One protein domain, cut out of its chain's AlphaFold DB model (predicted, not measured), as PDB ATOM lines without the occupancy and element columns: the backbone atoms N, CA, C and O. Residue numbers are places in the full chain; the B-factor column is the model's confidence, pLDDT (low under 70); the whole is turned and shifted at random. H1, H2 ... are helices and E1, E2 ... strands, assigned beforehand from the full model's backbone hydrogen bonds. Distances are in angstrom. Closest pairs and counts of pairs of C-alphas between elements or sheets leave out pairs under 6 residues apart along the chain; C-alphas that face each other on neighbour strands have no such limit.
ATOM      1  N   TYR A   4     120.396 100.900 147.938       69.50
ATOM      2  CA  TYR A   4     119.871  99.600 147.538       69.50
ATOM      3  C   TYR A   4     119.113  98.971 148.690       69.50
ATOM      4  O   TYR A   4     119.793  98.544 149.615       69.50
ATOM      5  N   LEU A   5     117.774  98.873 148.614       59.59
ATOM      6  CA  LEU A   5     116.855  98.005 149.393       59.59
ATOM      7  C   LEU A   5     116.904  98.080 150.945       59.59
ATOM      8  O   LEU A   5     115.894  97.902 151.608       59.59
ATOM      9  N   THR A   6     118.050  98.384 151.538       51.91
ATOM     10  CA  THR A   6     118.385  98.575 152.943       51.91
ATOM     11  C   THR A   6     119.290  99.815 153.009       51.91
ATOM     12  O   THR A   6     120.499  99.732 152.804       51.91
ATOM     13  N   GLY A   7     118.703 100.998 153.202       57.75
ATOM     14  CA  GLY A   7     119.445 102.275 153.186       57.75
ATOM     15  C   GLY A   7     118.717 103.457 152.544       57.75
ATOM     16  O   GLY A   7     119.322 104.508 152.380       57.75
ATOM     17  N   GLY A   8     117.444 103.287 152.182       59.41
ATOM     18  CA  GLY A   8     116.611 104.295 151.513       59.41
ATOM     19  C   GLY A   8     115.241 103.754 151.081       59.41
ATOM     20  O   GLY A   8     114.322 104.532 150.858       59.41
ATOM     21  N   SER A   9     115.092 102.424 151.031       73.50
ATOM     22  CA  SER A   9     113.804 101.748 150.851       73.50
ATOM     23  C   SER A   9     112.848 102.007 152.017       73.50
ATOM     24  O   SER A   9     113.284 102.059 153.170       73.50
ATOM     25  N   LYS A  10     111.544 102.116 151.724       79.62
ATOM     26  CA  LYS A  10     110.497 102.267 152.752       79.62
ATOM     27  C   LYS A  10     110.346 101.004 153.613       79.62
ATOM     28  O   LYS A  10     109.984 101.123 154.779       79.62
ATOM     29  N   HIS A  11     110.660  99.831 153.056       85.94
ATOM     30  CA  HIS A  11     110.558  98.527 153.724       85.94
ATOM     31  C   HIS A  11     111.834  97.693 153.570       85.94
ATOM     32  O   HIS A  11     112.504  97.770 152.533       85.94
ATOM     33  N   ASP A  12     112.157  96.872 154.579       89.12
ATOM     34  CA  ASP A  12     113.252  95.899 154.501       89.12
ATOM     35  C   ASP A  12     112.767  94.649 153.738       89.12
ATOM     36  O   ASP A  12     111.742  94.060 154.095       89.12
ATOM     37  N   PRO A  13     113.489  94.179 152.703       90.38
ATOM     38  CA  PRO A  13     113.086  93.000 151.935       90.38
ATOM     39  C   PRO A  13     112.883  91.742 152.796       90.38
ATOM     40  O   PRO A  13     112.051  90.896 152.459       90.38
ATOM     41  N   LYS A  14     113.597  91.616 153.925       92.62
ATOM     42  CA  LYS A  14     113.498  90.464 154.836       92.62
ATOM     43  C   LYS A  14     112.112  90.301 155.449       92.62
ATOM     44  O   LYS A  14     111.770  89.186 155.839       92.62
ATOM     45  N   GLU A  15     111.314  91.365 155.507       93.25
ATOM     46  CA  GLU A  15     109.928  91.330 155.992       93.25
ATOM     47  C   GLU A  15     109.044  90.378 155.167       93.25
ATOM     48  O   GLU A  15     108.050  89.840 155.665       93.25
ATOM     49  N   TYR A  16     109.428  90.121 153.912       94.75
ATOM     50  CA  TYR A  16     108.663  89.312 152.964       94.75
ATOM     51  C   TYR A  16     109.228  87.900 152.760       94.75
ATOM     52  O   TYR A  16     108.598  87.074 152.097       94.75
ATOM     53  N   TYR A  17     110.392  87.585 153.330       96.56
ATOM     54  CA  TYR A  17     111.039  86.290 153.121       96.56
ATOM     55  C   TYR A  17     110.240  85.149 153.755       96.56
ATOM     56  O   TYR A  17     109.615  85.287 154.806       96.56
ATOM     57  N   GLY A  18     110.240  83.998 153.089       96.75
ATOM     58  CA  GLY A  18     109.456  82.828 153.474       96.75
ATOM     59  C   GLY A  18     107.968  82.919 153.121       96.75
ATOM     60  O   GLY A  18     107.269  81.914 153.244       96.75
ATOM     61  N   LYS A  19     107.470  84.071 152.649       96.75
ATOM     62  CA  LYS A  19     106.083  84.203 152.188       96.75
ATOM     63  C   LYS A  19     105.909  83.579 150.806       96.75
ATOM     64  O   LYS A  19     106.796  83.644 149.951       96.75
ATOM     65  N   ARG A  20     104.735  82.989 150.579       97.75
ATOM     66  CA  ARG A  20     104.353  82.439 149.279       97.75
ATOM     67  C   ARG A  20     103.838  83.543 148.363       97.75
ATOM     68  O   ARG A  20     102.992  84.333 148.774       97.75
ATOM     69  N   ILE A  21     104.326  83.563 147.130       97.94
ATOM     70  CA  ILE A  21     103.922  84.503 146.087       97.94
ATOM     71  C   ILE A  21     102.616  84.010 145.457       97.94
ATOM     72  O   ILE A  21     102.503  82.851 145.054       97.94
ATOM     73  N   THR A  22     101.619  84.882 145.378       97.69
ATOM     74  CA  THR A  22     100.278  84.595 144.842       97.69
ATOM     75  C   THR A  22      99.989  85.333 143.539       97.69
ATOM     76  O   THR A  22      99.167  84.865 142.755       97.69
ATOM     77  N   SER A  23     100.683  86.440 143.276       97.25
ATOM     78  CA  SER A  23     100.653  87.157 141.999       97.25
ATOM     79  C   SER A  23     102.009  87.805 141.733       97.25
ATOM     80  O   SER A  23     102.687  88.208 142.677       97.25
ATOM     81  N   ALA A  24     102.396  87.912 140.466       97.25
ATOM     82  CA  ALA A  24     103.602  88.610 140.044       97.25
ATOM     83  C   ALA A  24     103.339  89.269 138.686       97.25
ATOM     84  O   ALA A  24     102.925  88.591 137.747       97.25
ATOM     85  N   GLU A  25     103.537  90.580 138.601       97.06
ATOM     86  CA  GLU A  25     103.256  91.390 137.412       97.06
ATOM     87  C   GLU A  25     104.378  92.415 137.227       97.06
ATOM     88  O   GLU A  25     104.868  92.982 138.200       97.06
ATOM     89  N   PHE A  26     104.793  92.658 135.986       96.88
ATOM     90  CA  PHE A  26     105.772  93.691 135.659       96.88
ATOM     91  C   PHE A  26     105.174  94.647 134.635       96.88
ATOM     92  O   PHE A  26     104.844  94.245 133.519       96.88
ATOM     93  N   ALA A  27     105.009  95.901 135.040       93.38
ATOM     94  CA  ALA A  27     104.452  96.967 134.220       93.38
ATOM     95  C   ALA A  27     104.991  98.317 134.705       93.38
ATOM     96  O   ALA A  27     105.339  98.460 135.875       93.38
ATOM     97  N   ASP A  28     105.075  99.296 133.804       91.88
ATOM     98  CA  ASP A  28     105.422 100.687 134.129       91.88
ATOM     99  C   ASP A  28     106.709 100.852 134.960       91.88
ATOM    100  O   ASP A  28     106.774 101.674 135.872       91.88
ATOM    101  N   ASN A  29     107.745 100.061 134.648       94.38
ATOM    102  CA  ASN A  29     109.012 100.006 135.392       94.38
ATOM    103  C   ASN A  29     108.845  99.635 136.877       94.38
ATOM    104  O   ASN A  29     109.578 100.126 137.734       94.38
ATOM    105  N   ARG A  30     107.866  98.787 137.201       95.44
ATOM    106  CA  ARG A  30     107.617  98.296 138.559       95.44
ATOM    107  C   ARG A  30     107.355  96.803 138.543       95.44
ATOM    108  O   ARG A  30     106.541  96.312 137.761       95.44
ATOM    109  N   LEU A  31     108.008  96.084 139.449       97.31
ATOM    110  CA  LEU A  31     107.664  94.703 139.756       97.31
ATOM    111  C   LEU A  31     106.656  94.674 140.907       97.31
ATOM    112  O   LEU A  31     106.984  95.051 142.030       97.31
ATOM    113  N   LEU A  32     105.450  94.192 140.633       97.25
ATOM    114  CA  LEU A  32     104.389  93.981 141.608       97.25
ATOM    115  C   LEU A  32     104.380  92.519 142.054       97.25
ATOM    116  O   LEU A  32     104.224  91.618 141.231       97.25
ATOM    117  N   ILE A  33     104.502  92.273 143.359       97.31
ATOM    118  CA  ILE A  33     104.432  90.932 143.951       97.31
ATOM    119  C   ILE A  33     103.326  90.911 145.000       97.31
ATOM    120  O   ILE A  33     103.328  91.694 145.947       97.31
ATOM    121  N   GLY A  34     102.378  89.992 144.843       96.88
ATOM    122  CA  GLY A  34     101.386  89.670 145.859       96.88
ATOM    123  C   GLY A  34     101.805  88.454 146.661       96.88
ATOM    124  O   GLY A  34     102.309  87.478 146.106       96.88
ATOM    125  N   PHE A  35     101.554  88.495 147.964       96.56
ATOM    126  CA  PHE A  35     101.845  87.406 148.885       96.56
ATOM    127  C   PHE A  35     100.573  86.795 149.469       96.56
ATOM    128  O   PHE A  35      99.494  87.396 149.503       96.56
ATOM    129  N   GLU A  36     100.701  85.571 149.965       93.56
ATOM    130  CA  GLU A  36      99.703  84.965 150.837       93.56
ATOM    131  C   GLU A  36      99.501  85.835 152.092       93.56
ATOM    132  O   GLU A  36     100.452  86.378 152.657       93.56
ATOM    133  N   GLY A  37      98.244  86.020 152.500       87.75
ATOM    134  CA  GLY A  37      97.869  86.990 153.538       87.75
ATOM    135  C   GLY A  37      97.483  88.374 153.004       87.75
ATOM    136  O   GLY A  37      97.053  89.215 153.786       87.75
ATOM    137  N   GLY A  38      97.567  88.603 151.688       89.19
ATOM    138  CA  GLY A  38      96.986  89.775 151.021       89.19
ATOM    139  C   GLY A  38      97.909  90.988 150.894       89.19
ATOM    140  O   GLY A  38      97.528  91.948 150.230       89.19
ATOM    141  N   VAL A  39      99.113  90.931 151.466       92.81
ATOM    142  CA  VAL A  39     100.143  91.966 151.290       92.81
ATOM    143  C   VAL A  39     100.606  91.993 149.834       92.81
ATOM    144  O   VAL A  39     100.814  90.939 149.224       92.81
ATOM    145  N   ARG A  40     100.784  93.193 149.285       95.19
ATOM    146  CA  ARG A  40     101.336  93.425 147.950       95.19
ATOM    147  C   ARG A  40     102.441  94.459 148.034       95.19
ATOM    148  O   ARG A  40     102.281  95.455 148.731       95.19
ATOM    149  N   ILE A  41     103.524  94.227 147.305       95.94
ATOM    150  CA  ILE A  41     104.642  95.163 147.212       95.94
ATOM    151  C   ILE A  41     104.908  95.546 145.764       95.94
ATOM    152  O   ILE A  41     104.722  94.729 144.862       95.94
ATOM    153  N   ALA A  42     105.384  96.768 145.568       96.00
ATOM    154  CA  ALA A  42     106.020  97.237 144.351       96.00
ATOM    155  C   ALA A  42     107.525  97.400 144.600       96.00
ATOM    156  O   ALA A  42     107.919  97.972 145.616       96.00
ATOM    157  N   ILE A  43     108.350  96.929 143.667       95.56
ATOM    158  CA  ILE A  43     109.804  97.123 143.664       95.56
ATOM    159  C   ILE A  43     110.175  97.901 142.405       95.56
ATOM    160  O   ILE A  43     109.790  97.497 141.304       95.56
ATOM    161  N   PHE A  44     110.876  99.022 142.569       94.25
ATOM    162  CA  PHE A  44     111.223  99.933 141.474       94.25
ATOM    163  C   PHE A  44     112.389 100.859 141.842       94.25
ATOM    164  O   PHE A  44     112.796 100.924 143.004       94.25
ATOM    165  N   ASP A  45     112.925 101.565 140.845       92.69
ATOM    166  CA  ASP A  45     113.895 102.650 141.035       92.69
ATOM    167  C   ASP A  45     113.168 103.985 141.277       92.69
ATOM    168  O   ASP A  45     112.464 104.479 140.397       92.69
ATOM    169  N   ASP A  46     113.338 104.557 142.471       89.00
ATOM    170  CA  ASP A  46     112.788 105.857 142.900       89.00
ATOM    171  C   ASP A  46     113.857 106.970 142.892       89.00
ATOM    172  O   ASP A  46     113.771 107.968 143.613       89.00
ATOM    173  N   GLY A  47     114.927 106.789 142.112       83.75
ATOM    174  CA  GLY A  47     115.920 107.834 141.879       83.75
ATOM    175  C   GLY A  47     115.303 109.103 141.273       83.75
ATOM    176  O   GLY A  47     114.379 109.047 140.461       83.75
ATOM    177  N   GLN A  48     115.835 110.274 141.646       70.50
ATOM    178  CA  GLN A  48     115.480 111.544 140.989       70.50
ATOM    179  C   GLN A  48     115.771 111.455 139.483       70.50
ATOM    180  O   GLN A  48     116.613 110.670 139.105       70.50
ATOM    181  N   SER A  49     115.090 112.215 138.616       63.84
ATOM    182  CA  SER A  49     115.241 112.080 137.146       63.84
ATOM    183  C   SER A  49     115.599 113.395 136.440       63.84
ATOM    184  O   SER A  49     115.034 113.737 135.401       63.84
ATOM    185  N   CYS A  50     116.498 114.201 137.012       65.56
ATOM    186  CA  CYS A  50     116.935 115.437 136.357       65.56
ATOM    187  C   CYS A  50     118.109 115.138 135.414       65.56
ATOM    188  O   CYS A  50     119.224 114.937 135.885       65.56
ATOM    189  N   CYS A  51     117.853 115.140 134.099       75.44
ATOM    190  CA  CYS A  51     118.814 114.770 133.042       75.44
ATOM    191  C   CYS A  51     119.203 113.280 133.020       75.44
ATOM    192  O   CYS A  51     120.299 112.937 132.583       75.44
ATOM    193  N   GLU A  52     118.297 112.410 133.465       82.44
ATOM    194  CA  GLU A  52     118.503 110.964 133.537       82.44
ATOM    195  C   GLU A  52     117.326 110.234 132.877       82.44
ATOM    196  O   GLU A  52     116.172 110.643 133.035       82.44
ATOM    197  N   SER A  53     117.610 109.150 132.156       88.19
ATOM    198  CA  SER A  53     116.604 108.222 131.630       88.19
ATOM    199  C   SER A  53     116.691 106.908 132.396       88.19
ATOM    200  O   SER A  53     117.657 106.160 132.256       88.19
ATOM    201  N   ARG A  54     115.670 106.641 133.217       91.12
ATOM    202  CA  ARG A  54     115.612 105.491 134.127       91.12
ATOM    203  C   ARG A  54     114.520 104.519 133.697       91.12
ATOM    204  O   ARG A  54     113.379 104.931 133.483       91.12
ATOM    205  N   TYR A  55     114.854 103.239 133.557       93.56
ATOM    206  CA  TYR A  55     113.894 102.209 133.145       93.56
ATOM    207  C   TYR A  55     114.308 100.809 133.604       93.56
ATOM    208  O   TYR A  55     115.472 100.552 133.909       93.56
ATOM    209  N   MET A  56     113.341  99.892 133.650       95.88
ATOM    210  CA  MET A  56     113.554  98.495 134.023       95.88
ATOM    211  C   MET A  56     113.269  97.580 132.838       95.88
ATOM    212  O   MET A  56     112.311  97.784 132.095       95.88
ATOM    213  N   THR A  57     114.067  96.530 132.688       96.62
ATOM    214  CA  THR A  57     113.828  95.469 131.708       96.62
ATOM    215  C   THR A  57     114.027  94.096 132.338       96.62
ATOM    216  O   THR A  57     114.717  93.941 133.344       96.62
ATOM    217  N   THR A  58     113.408  93.076 131.755       96.69
ATOM    218  CA  THR A  58     113.695  91.677 132.075       96.69
ATOM    219  C   THR A  58     113.454  90.820 130.839       96.69
ATOM    220  O   THR A  58     112.598  91.140 130.012       96.69
ATOM    221  N   ALA A  59     114.231  89.749 130.704       96.25
ATOM    222  CA  ALA A  59     113.993  88.701 129.717       96.25
ATOM    223  C   ALA A  59     113.250  87.495 130.323       96.25
ATOM    224  O   ALA A  59     112.865  86.586 129.587       96.25
ATOM    225  N   ASP A  60     113.070  87.478 131.647       96.69
ATOM    226  CA  ASP A  60     112.464  86.368 132.366       96.69
ATOM    227  C   ASP A  60     110.933  86.449 132.350       96.69
ATOM    228  O   ASP A  60     110.329  87.524 132.320       96.69
ATOM    229  N   ASP A  61     110.288  85.284 132.423       96.69
ATOM    230  CA  ASP A  61     108.844  85.200 132.629       96.69
ATOM    231  C   ASP A  61     108.511  85.451 134.104       96.69
ATOM    232  O   ASP A  61     108.670  84.584 134.966       96.69
ATOM    233  N   VAL A  62     108.000  86.647 134.390       96.56
ATOM    234  CA  VAL A  62     107.629  87.083 135.743       96.56
ATOM    235  C   VAL A  62     106.564  86.180 136.374       96.56
ATOM    236  O   VAL A  62     106.554  85.990 137.594       96.56
ATOM    237  N   THR A  63     105.702  85.553 135.566       96.44
ATOM    238  CA  THR A  63     104.638  84.675 136.073       96.44
ATOM    239  C   THR A  63     105.179  83.382 136.687       96.44
ATOM    240  O   THR A  63     104.498  82.767 137.512       96.44
ATOM    241  N   TRP A  64     106.431  83.010 136.394       97.56
ATOM    242  CA  TRP A  64     107.117  81.860 136.993       97.56
ATOM    243  C   TRP A  64     107.237  81.950 138.525       97.56
ATOM    244  O   TRP A  64     107.295  80.922 139.208       97.56
ATOM    245  N   LEU A  65     107.231  83.166 139.082       97.38
ATOM    246  CA  LEU A  65     107.250  83.389 140.529       97.38
ATOM    247  C   LEU A  65     105.958  82.942 141.226       97.38
ATOM    248  O   LEU A  65     105.971  82.672 142.429       97.38
ATOM    249  N   VAL A  66     104.832  82.864 140.512       97.81
ATOM    250  CA  VAL A  66     103.534  82.561 141.121       97.81
ATOM    251  C   VAL A  66     103.538  81.154 141.718       97.81
ATOM    252  O   VAL A  66     103.855  80.155 141.074       97.81
ATOM    253  N   GLY A  67     103.166  81.070 142.993       97.44
ATOM    254  CA  GLY A  67     103.143  79.837 143.767       97.44
ATOM    255  C   GLY A  67     104.472  79.475 144.430       97.44
ATOM    256  O   GLY A  67     104.459  78.553 145.252       97.44
ATOM    257  N   LYS A  68     105.572  80.184 144.130       98.00
ATOM    258  CA  LYS A  68     106.891  80.004 144.756       98.00
ATOM    259  C   LYS A  68     106.974  80.688 146.118       98.00
ATOM    260  O   LYS A  68     106.146  81.525 146.467       98.00
ATOM    261  N   THR A  69     108.002  80.341 146.886       98.06
ATOM    262  CA  THR A  69     108.325  81.008 148.152       98.06
ATOM    263  C   THR A  69     109.456  81.997 147.932       98.06
ATOM    264  O   THR A  69     110.500  81.622 147.396       98.06
ATOM    265  N   LEU A  70     109.265  83.240 148.373       97.94
ATOM    266  CA  LEU A  70     110.311  84.253 148.305       97.94
ATOM    267  C   LEU A  70     111.434  83.901 149.286       97.94
ATOM    268  O   LEU A  70     111.201  83.759 150.486       97.94
ATOM    269  N   LYS A  71     112.656  83.765 148.778       97.94
ATOM    270  CA  LYS A  71     113.856  83.485 149.571       97.94
ATOM    271  C   LYS A  71     114.665  84.754 149.822       97.94
ATOM    272  O   LYS A  71     115.106  84.958 150.950       97.94
ATOM    273  N   ALA A  72     114.875  85.565 148.787       96.94
ATOM    274  CA  ALA A  72     115.620  86.814 148.885       96.94
ATOM    275  C   ALA A  72     115.223  87.812 147.787       96.94
ATOM    276  O   ALA A  72     114.769  87.410 146.718       96.94
ATOM    277  N   ILE A  73     115.431  89.101 148.056       95.94
ATOM    278  CA  ILE A  73     115.423  90.184 147.067       95.94
ATOM    279  C   ILE A  73     116.802  90.840 147.160       95.94
ATOM    280  O   ILE A  73     117.175  91.325 148.230       95.94
ATOM    281  N   ALA A  74     117.571  90.821 146.075       92.19
ATOM    282  CA  ALA A  74     118.954  91.285 146.079       92.19
ATOM    283  C   ALA A  74     119.222  92.264 144.937       92.19
ATOM    284  O   ALA A  74     118.816  92.027 143.804       92.19
ATOM    285  N   ALA A  75     119.951  93.336 145.240       92.25
ATOM    286  CA  ALA A  75     120.550  94.199 144.233       92.25
ATOM    287  C   ALA A  75     122.001  93.759 143.996       92.25
ATOM    288  O   ALA A  75     122.737  93.518 144.957       92.25
ATOM    289  N   LYS A  76     122.412  93.652 142.734       91.69
ATOM    290  CA  LYS A  76     123.781  93.326 142.326       91.69
ATOM    291  C   LYS A  76     124.263  94.333 141.300       91.69
ATOM    292  O   LYS A  76     123.507  94.721 140.418       91.69
ATOM    293  N   GLU A  77     125.523  94.728 141.401       88.69
ATOM    294  CA  GLU A  77     126.135  95.644 140.440       88.69
ATOM    295  C   GLU A  77     126.091  95.052 139.026       88.69
ATOM    296  O   GLU A  77     126.351  93.861 138.821       88.69
ATOM    297  N   GLY A  78     125.707  95.889 138.067       88.31
ATOM    298  CA  GLY A  78     125.751  95.591 136.646       88.31
ATOM    299  C   GLY A  78     126.898  96.331 135.956       88.31
ATOM    300  O   GLY A  78     127.693  97.007 136.609       88.31
ATOM    301  N   PRO A  79     127.025  96.174 134.631       87.31
ATOM    302  CA  PRO A  79     128.016  96.909 133.862       87.31
ATOM    303  C   PRO A  79     127.689  98.406 133.808       87.31
ATOM    304  O   PRO A  79     126.525  98.802 133.765       87.31
ATOM    305  N   GLU A  80     128.736  99.217 133.727       85.88
ATOM    306  CA  GLU A  80     128.665 100.638 133.397       85.88
ATOM    307  C   GLU A  80     129.354 100.858 132.047       85.88
ATOM    308  O   GLU A  80     130.418 100.287 131.782       85.88
ATOM    309  N   VAL A  81     128.725 101.640 131.172       85.19
ATOM    310  CA  VAL A  81     129.253 101.970 129.848       85.19
ATOM    311  C   VAL A  81     129.316 103.481 129.700       85.19
ATOM    312  O   VAL A  81     128.286 104.144 129.656       85.19
ATOM    313  N   GLU A  82     130.525 104.017 129.563       82.44
ATOM    314  CA  GLU A  82     130.726 105.422 129.211       82.44
ATOM    315  C   GLU A  82     130.461 105.635 127.709       82.44
ATOM    316  O   GLU A  82     130.974 104.910 126.849       82.44
ATOM    317  N   GLY A  83     129.638 106.632 127.398       71.88
ATOM    318  CA  GLY A  83     129.341 107.116 126.057       71.88
ATOM    319  C   GLY A  83     130.272 108.245 125.603       71.88
ATOM    320  O   GLY A  83     131.224 108.642 126.280       71.88
ATOM    321  N   GLU A  84     130.006 108.789 124.415       69.88
ATOM    322  CA  GLU A  84     130.747 109.950 123.916       69.88
ATOM    323  C   GLU A  84     130.428 111.204 124.749       69.88
ATOM    324  O   GLU A  84     129.327 111.373 125.261       69.88
ATOM    325  N   CYS A  85     131.401 112.109 124.885       73.12
ATOM    326  CA  CYS A  85     131.232 113.396 125.576       73.12
ATOM    327  C   CYS A  85     130.838 113.336 127.070       73.12
ATOM    328  O   CYS A  85     130.418 114.358 127.611       73.12
ATOM    329  N   GLY A  86     131.073 112.213 127.756       72.62
ATOM    330  CA  GLY A  86     130.849 112.080 129.202       72.62
ATOM    331  C   GLY A  86     129.466 111.559 129.586       72.62
ATOM    332  O   GLY A  86     129.150 111.532 130.773       72.62
ATOM    333  N   ASP A  87     128.662 111.128 128.611       81.88
ATOM    334  CA  ASP A  87     127.464 110.337 128.885       81.88
ATOM    335  C   ASP A  87     127.853 108.999 129.542       81.88
ATOM    336  O   ASP A  87     128.936 108.469 129.297       81.88
ATOM    337  N   SER A  88     126.989 108.444 130.385       87.81
ATOM    338  CA  SER A  88     127.170 107.139 131.022       87.81
ATOM    339  C   SER A  88     125.851 106.374 131.050       87.81
ATOM    340  O   SER A  88     124.766 106.953 131.145       87.81
ATOM    341  N   HIS A  89     125.959 105.055 130.935       91.31
ATOM    342  CA  HIS A  89     124.881 104.095 131.089       91.31
ATOM    343  C   HIS A  89     125.245 103.122 132.199       91.31
ATOM    344  O   HIS A  89     126.012 102.179 131.998       91.31
ATOM    345  N   GLU A  90     124.666 103.339 133.369       90.69
ATOM    346  CA  GLU A  90     124.823 102.462 134.520       90.69
ATOM    347  C   GLU A  90     123.729 101.391 134.529       90.69
ATOM    348  O   GLU A  90     122.588 101.625 134.106       90.69
ATOM    349  N   GLN A  91     124.061 100.213 135.060       93.25
ATOM    350  CA  GLN A  91     123.100  99.142 135.300       93.25
ATOM    351  C   GLN A  91     123.231  98.568 136.709       93.25
ATOM    352  O   GLN A  91     124.331  98.357 137.220       93.25
ATOM    353  N   VAL A  92     122.092  98.231 137.316       94.38
ATOM    354  CA  VAL A  92     122.032  97.387 138.514       94.38
ATOM    355  C   VAL A  92     121.009  96.278 138.304       94.38
ATOM    356  O   VAL A  92     119.898  96.502 137.817       94.38
ATOM    357  N   PHE A  93     121.372  95.059 138.679       95.06
ATOM    358  CA  PHE A  93     120.486  93.912 138.611       95.06
ATOM    359  C   PHE A  93     119.677  93.774 139.896       95.06
ATOM    360  O   PHE A  93     120.226  93.821 140.994       95.06
ATOM    361  N   LEU A  94     118.373  93.569 139.754       96.31
ATOM    362  CA  LEU A  94     117.474  93.160 140.825       96.31
ATOM    363  C   LEU A  94     117.150  91.678 140.638       96.31
ATOM    364  O   LEU A  94     116.523  91.301 139.651       96.31
ATOM    365  N   GLU A  95     117.543  90.844 141.592       96.94
ATOM    366  CA  GLU A  95     117.234  89.417 141.603       96.94
ATOM    367  C   GLU A  95     116.154  89.087 142.631       96.94
ATOM    368  O   GLU A  95     116.254  89.451 143.807       96.94
ATOM    369  N   ILE A  96     115.143  88.340 142.184       97.75
ATOM    370  CA  ILE A  96     114.111  87.752 143.037       97.75
ATOM    371  C   ILE A  96     114.409  86.268 143.169       97.75
ATOM    372  O   ILE A  96     114.193  85.488 142.241       97.75
ATOM    373  N   GLU A  97     114.929  85.870 144.325       98.00
ATOM    374  CA  GLU A  97     115.329  84.495 144.579       98.00
ATOM    375  C   GLU A  97     114.194  83.678 145.190       98.00
ATOM    376  O   GLU A  97     113.523  84.085 146.141       98.00
ATOM    377  N   THR A  98     114.075  82.447 144.711       97.38
ATOM    378  CA  THR A  98     113.275  81.371 145.295       97.38
ATOM    379  C   THR A  98     114.189  80.162 145.546       97.38
ATOM    380  O   THR A  98     115.326  80.132 145.065       97.38
ATOM    381  N   PRO A  99     113.745  79.130 146.284       97.44
ATOM    382  CA  PRO A  99     114.511  77.888 146.409       97.44
ATOM    383  C   PRO A  99     114.798  77.186 145.071       97.44
ATOM    384  O   PRO A  99     115.788  76.467 144.971       97.44
ATOM    385  N   ASP A 100     113.959  77.414 144.057       95.12
ATOM    386  CA  ASP A 100     114.010  76.717 142.766       95.12
ATOM    387  C   ASP A 100     114.796  77.487 141.689       95.12
ATOM    388  O   ASP A 100     114.916  77.012 140.561       95.12
ATOM    389  N   GLY A 101     115.301  78.680 142.010       96.56
ATOM    390  CA  GLY A 101     115.966  79.580 141.066       96.56
ATOM    391  C   GLY A 101     115.586  81.040 141.291       96.56
ATOM    392  O   GLY A 101     114.896  81.370 142.260       96.56
ATOM    393  N   SER A 102     116.019  81.913 140.390       97.12
ATOM    394  CA  SER A 102     115.755  83.348 140.443       97.12
ATOM    395  C   SER A 102     115.293  83.882 139.094       97.12
ATOM    396  O   SER A 102     115.569  83.283 138.057       97.12
ATOM    397  N   ILE A 103     114.601  85.020 139.136       97.81
ATOM    398  CA  ILE A 103     114.437  85.893 137.971       97.81
ATOM    399  C   ILE A 103     115.207  87.190 138.206       97.81
ATOM    400  O   ILE A 103     115.412  87.591 139.358       97.81
ATOM    401  N   THR A 104     115.615  87.838 137.123       97.69
ATOM    402  CA  THR A 104     116.486  89.010 137.138       97.69
ATOM    403  C   THR A 104     115.880  90.152 136.332       97.69
ATOM    404  O   THR A 104     115.417  89.977 135.205       97.69
ATOM    405  N   PHE A 105     115.932  91.353 136.893       97.50
ATOM    406  CA  PHE A 105     115.605  92.599 136.211       97.50
ATOM    407  C   PHE A 105     116.872  93.431 136.070       97.50
ATOM    408  O   PHE A 105     117.640  93.547 137.024       97.50
ATOM    409  N   ALA A 106     117.078  94.030 134.905       96.56
ATOM    410  CA  ALA A 106     118.082  95.064 134.710       96.56
ATOM    411  C   ALA A 106     117.425  96.429 134.921       96.56
ATOM    412  O   ALA A 106     116.425  96.755 134.280       96.56
ATOM    413  N   ASN A 107     117.971  97.216 135.841       94.94
ATOM    414  CA  ASN A 107     117.612  98.614 136.020       94.94
ATOM    415  C   ASN A 107     118.675  99.436 135.303       94.94
ATOM    416  O   ASN A 107     119.865  99.199 135.505       94.94
ATOM    417  N   HIS A 108     118.240 100.376 134.480       93.81
ATOM    418  CA  HIS A 108     119.089 101.195 133.634       93.81
ATOM    419  C   HIS A 108     119.001 102.645 134.084       93.81
ATOM    420  O   HIS A 108     117.903 103.131 134.358       93.81
ATOM    421  N   ASN A 109     120.142 103.325 134.122       91.75
ATOM    422  CA  ASN A 109     120.211 104.769 134.283       91.75
ATOM    423  C   ASN A 109     121.160 105.337 133.222       91.75
ATOM    424  O   ASN A 109     122.364 105.107 133.281       91.75
ATOM    425  N   GLU A 110     120.612 106.038 132.234       91.00
ATOM    426  CA  GLU A 110     121.384 106.751 131.210       91.00
ATOM    427  C   GLU A 110     121.431 108.240 131.558       91.00
ATOM    428  O   GLU A 110     120.384 108.870 131.737       91.00
ATOM    429  N   HIS A 111     122.629 108.812 131.666       87.88
ATOM    430  CA  HIS A 111     122.840 110.165 132.180       87.88
ATOM    431  C   HIS A 111     124.096 110.829 131.607       87.88
ATOM    432  O   HIS A 111     124.948 110.182 131.017       87.88
ATOM    433  N   ASN A 112     124.254 112.134 131.819       83.56
ATOM    434  CA  ASN A 112     125.358 112.939 131.272       83.56
ATOM    435  C   ASN A 112     126.651 112.926 132.123       83.56
ATOM    436  O   ASN A 112     127.402 113.903 132.127       83.56
ATOM    437  N   GLY A 113     126.840 111.895 132.952       77.25
ATOM    438  CA  GLY A 113     128.012 111.742 133.829       77.25
ATOM    439  C   GLY A 113     128.053 112.593 135.113       77.25
ATOM    440  O   GLY A 113     128.926 112.369 135.948       77.25
ATOM    441  N   TYR A 114     127.133 113.545 135.331       72.06
ATOM    442  CA  TYR A 114     127.131 114.386 136.549       72.06
ATOM    443  C   TYR A 114     126.256 113.853 137.692       72.06
ATOM    444  O   TYR A 114     126.519 114.142 138.863       72.06
ATOM    445  N   TYR A 115     125.212 113.099 137.357       71.75
ATOM    446  CA  TYR A 115     124.257 112.499 138.287       71.75
ATOM    447  C   TYR A 115     124.093 111.036 137.903       71.75
ATOM    448  O   TYR A 115     123.972 110.763 136.722       71.75
ATOM    449  N   GLY A 116     124.162 110.132 138.879       78.19
ATOM    450  CA  GLY A 116     124.121 108.691 138.652       78.19
ATOM    451  C   GLY A 116     123.682 107.921 139.897       78.19
ATOM    452  O   GLY A 116     123.404 108.491 140.973       78.19
ATOM    453  N   GLY A 117     123.647 106.604 139.764       86.75
ATOM    454  CA  GLY A 117     123.219 105.659 140.781       86.75
ATOM    455  C   GLY A 117     121.721 105.373 140.789       86.75
ATOM    456  O   GLY A 117     120.924 106.008 140.098       86.75
ATOM    457  N   PHE A 118     121.336 104.425 141.641       88.62
ATOM    458  CA  PHE A 118     119.977 103.893 141.744       88.62
ATOM    459  C   PHE A 118     119.388 104.082 143.142       88.62
ATOM    460  O   PHE A 118     120.104 104.016 144.148       88.62
ATOM    461  N   GLY A 119     118.071 104.265 143.197       89.50
ATOM    462  CA  GLY A 119     117.259 104.280 144.408       89.50
ATOM    463  C   GLY A 119     116.290 103.101 144.429       89.50
ATOM    464  O   GLY A 119     115.080 103.302 144.382       89.50
ATOM    465  N   LEU A 120     116.804 101.868 144.498       91.00
ATOM    466  CA  LEU A 120     115.944 100.681 144.543       91.00
ATOM    467  C   LEU A 120     115.175 100.621 145.864       91.00
ATOM    468  O   LEU A 120     115.770 100.491 146.942       91.00
ATOM    469  N   THR A 121     113.850 100.672 145.761       92.25
ATOM    470  CA  THR A 121     112.928 100.761 146.894       92.25
ATOM    471  C   THR A 121     111.847  99.688 146.834       92.25
ATOM    472  O   THR A 121     111.537  99.149 145.771       92.25
ATOM    473  N   ILE A 122     111.273  99.388 147.997       93.81
ATOM    474  CA  ILE A 122     110.094  98.545 148.172       93.81
ATOM    475  C   ILE A 122     108.997  99.398 148.800       93.81
ATOM    476  O   ILE A 122     109.230 100.067 149.807       93.81
ATOM    477  N   GLU A 123     107.798  99.341 148.233       92.81
ATOM    478  CA  GLU A 123     106.602 100.000 148.754       92.81
ATOM    479  C   GLU A 123     105.455  99.001 148.872       92.81
ATOM    480  O   GLU A 123     105.171  98.276 147.918       92.81
ATOM    481  N   GLU A 124     104.777  98.964 150.020       92.94
ATOM    482  CA  GLU A 124     103.506  98.249 150.133       92.94
ATOM    483  C   GLU A 124     102.408  99.015 149.397       92.94
ATOM    484  O   GLU A 124     102.211 100.210 149.614       92.94
ATOM    485  N   VAL A 125     101.686  98.320 148.521       89.81
ATOM    486  CA  VAL A 125     100.595  98.904 147.740       89.81
ATOM    487  C   VAL A 125      99.264  98.369 148.244       89.81
ATOM    488  O   VAL A 125      99.054  97.156 148.348       89.81
TER     489      VAL A 125
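What this domain is: This is residues 4 to 125 of the 130 residues of an uncharacterized protein of Fimbriiglobus ruber (UniProt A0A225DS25). The model is an elongated sandwich of two twisted four-stranded sheets, only partly face to face: the shorter strands E1, E2, E3 and E8 cover part of the longer sheet E4, E7, E6 and E5, which runs on past them toward the link from E5 to E6. Two very short helices sit at the sandwich's borders, H2 by E1 and H1 by E5 and E8. The printed part has 122 residues with two named helices and eight named strands, in the order H1 E1 E2 E3 E4 H2 E5 E6 E7 E8. Both sheets, ordered E1 E2 E3 E8 and E4 E7 E6 E5, are antiparallel and the class is mostly strand. The whole is compact, with a radius of gyration of the C-alphas of 14.8 A and spans of 50 by 26 by 21 A.

How they stand to each other: H1, residues 13 to 16, only grazes both sheets. E1, residues 21 to 27, E2, residues 30 to 35, and E3, residues 40 to 45, form a meander, each strand the antiparallel neighbour of the one before. N 25 and O 32 are 2.9 A apart in the hairpin E1 and E2, and N 33 and O 41 are 2.9 A apart in the hairpin E2 and E3. E4, residues 52 to 57, is an edge strand of the other sheet. H2, residues 62 to 65, lies only just over E1, with 3 of its C-alphas, at a height over the sheet of 6.5 A; the closest C-alphas, of Ala 24 and Thr 63, are 5.7 A apart. E5, residues 72 to 82, E6, residues 88 to 98, and E7, residues 101 to 111, form a second meander, with N 76 and O 93 at 2.8 A and N 94 and O 105 at 2.8 A. E4 pairs with E7 through N 57 and O 106, 2.9 A. E8, residues 119 to 124, pairs with E3 through N 42 and O 123, 2.8 A. The facing parts of the two sheets are 9.7 A apart centre to centre, their planes 24 degrees apart. H1 and H2 are too short for an O i to N i+4 pair; each has one O i to N i+3 pair, within range.

Where its parts are: H1 begins at C-alpha 13, (113.086, 93.000, 151.935). E5 is 31.0 A long, and E6 and E7 are 32.6 A each; E1 is 17.2 A. E8 ends at C-alpha 124, (103.506, 98.249, 150.133).

The domain as a whole: The two farthest C-alphas, of Gly 37 and Cys 85, are 50.9 A apart. The printed part has no cut and no long link. Mean pLDDT of the printed part is 89.8; residues 4 to 8, 49 to 50 and 84 are under 70.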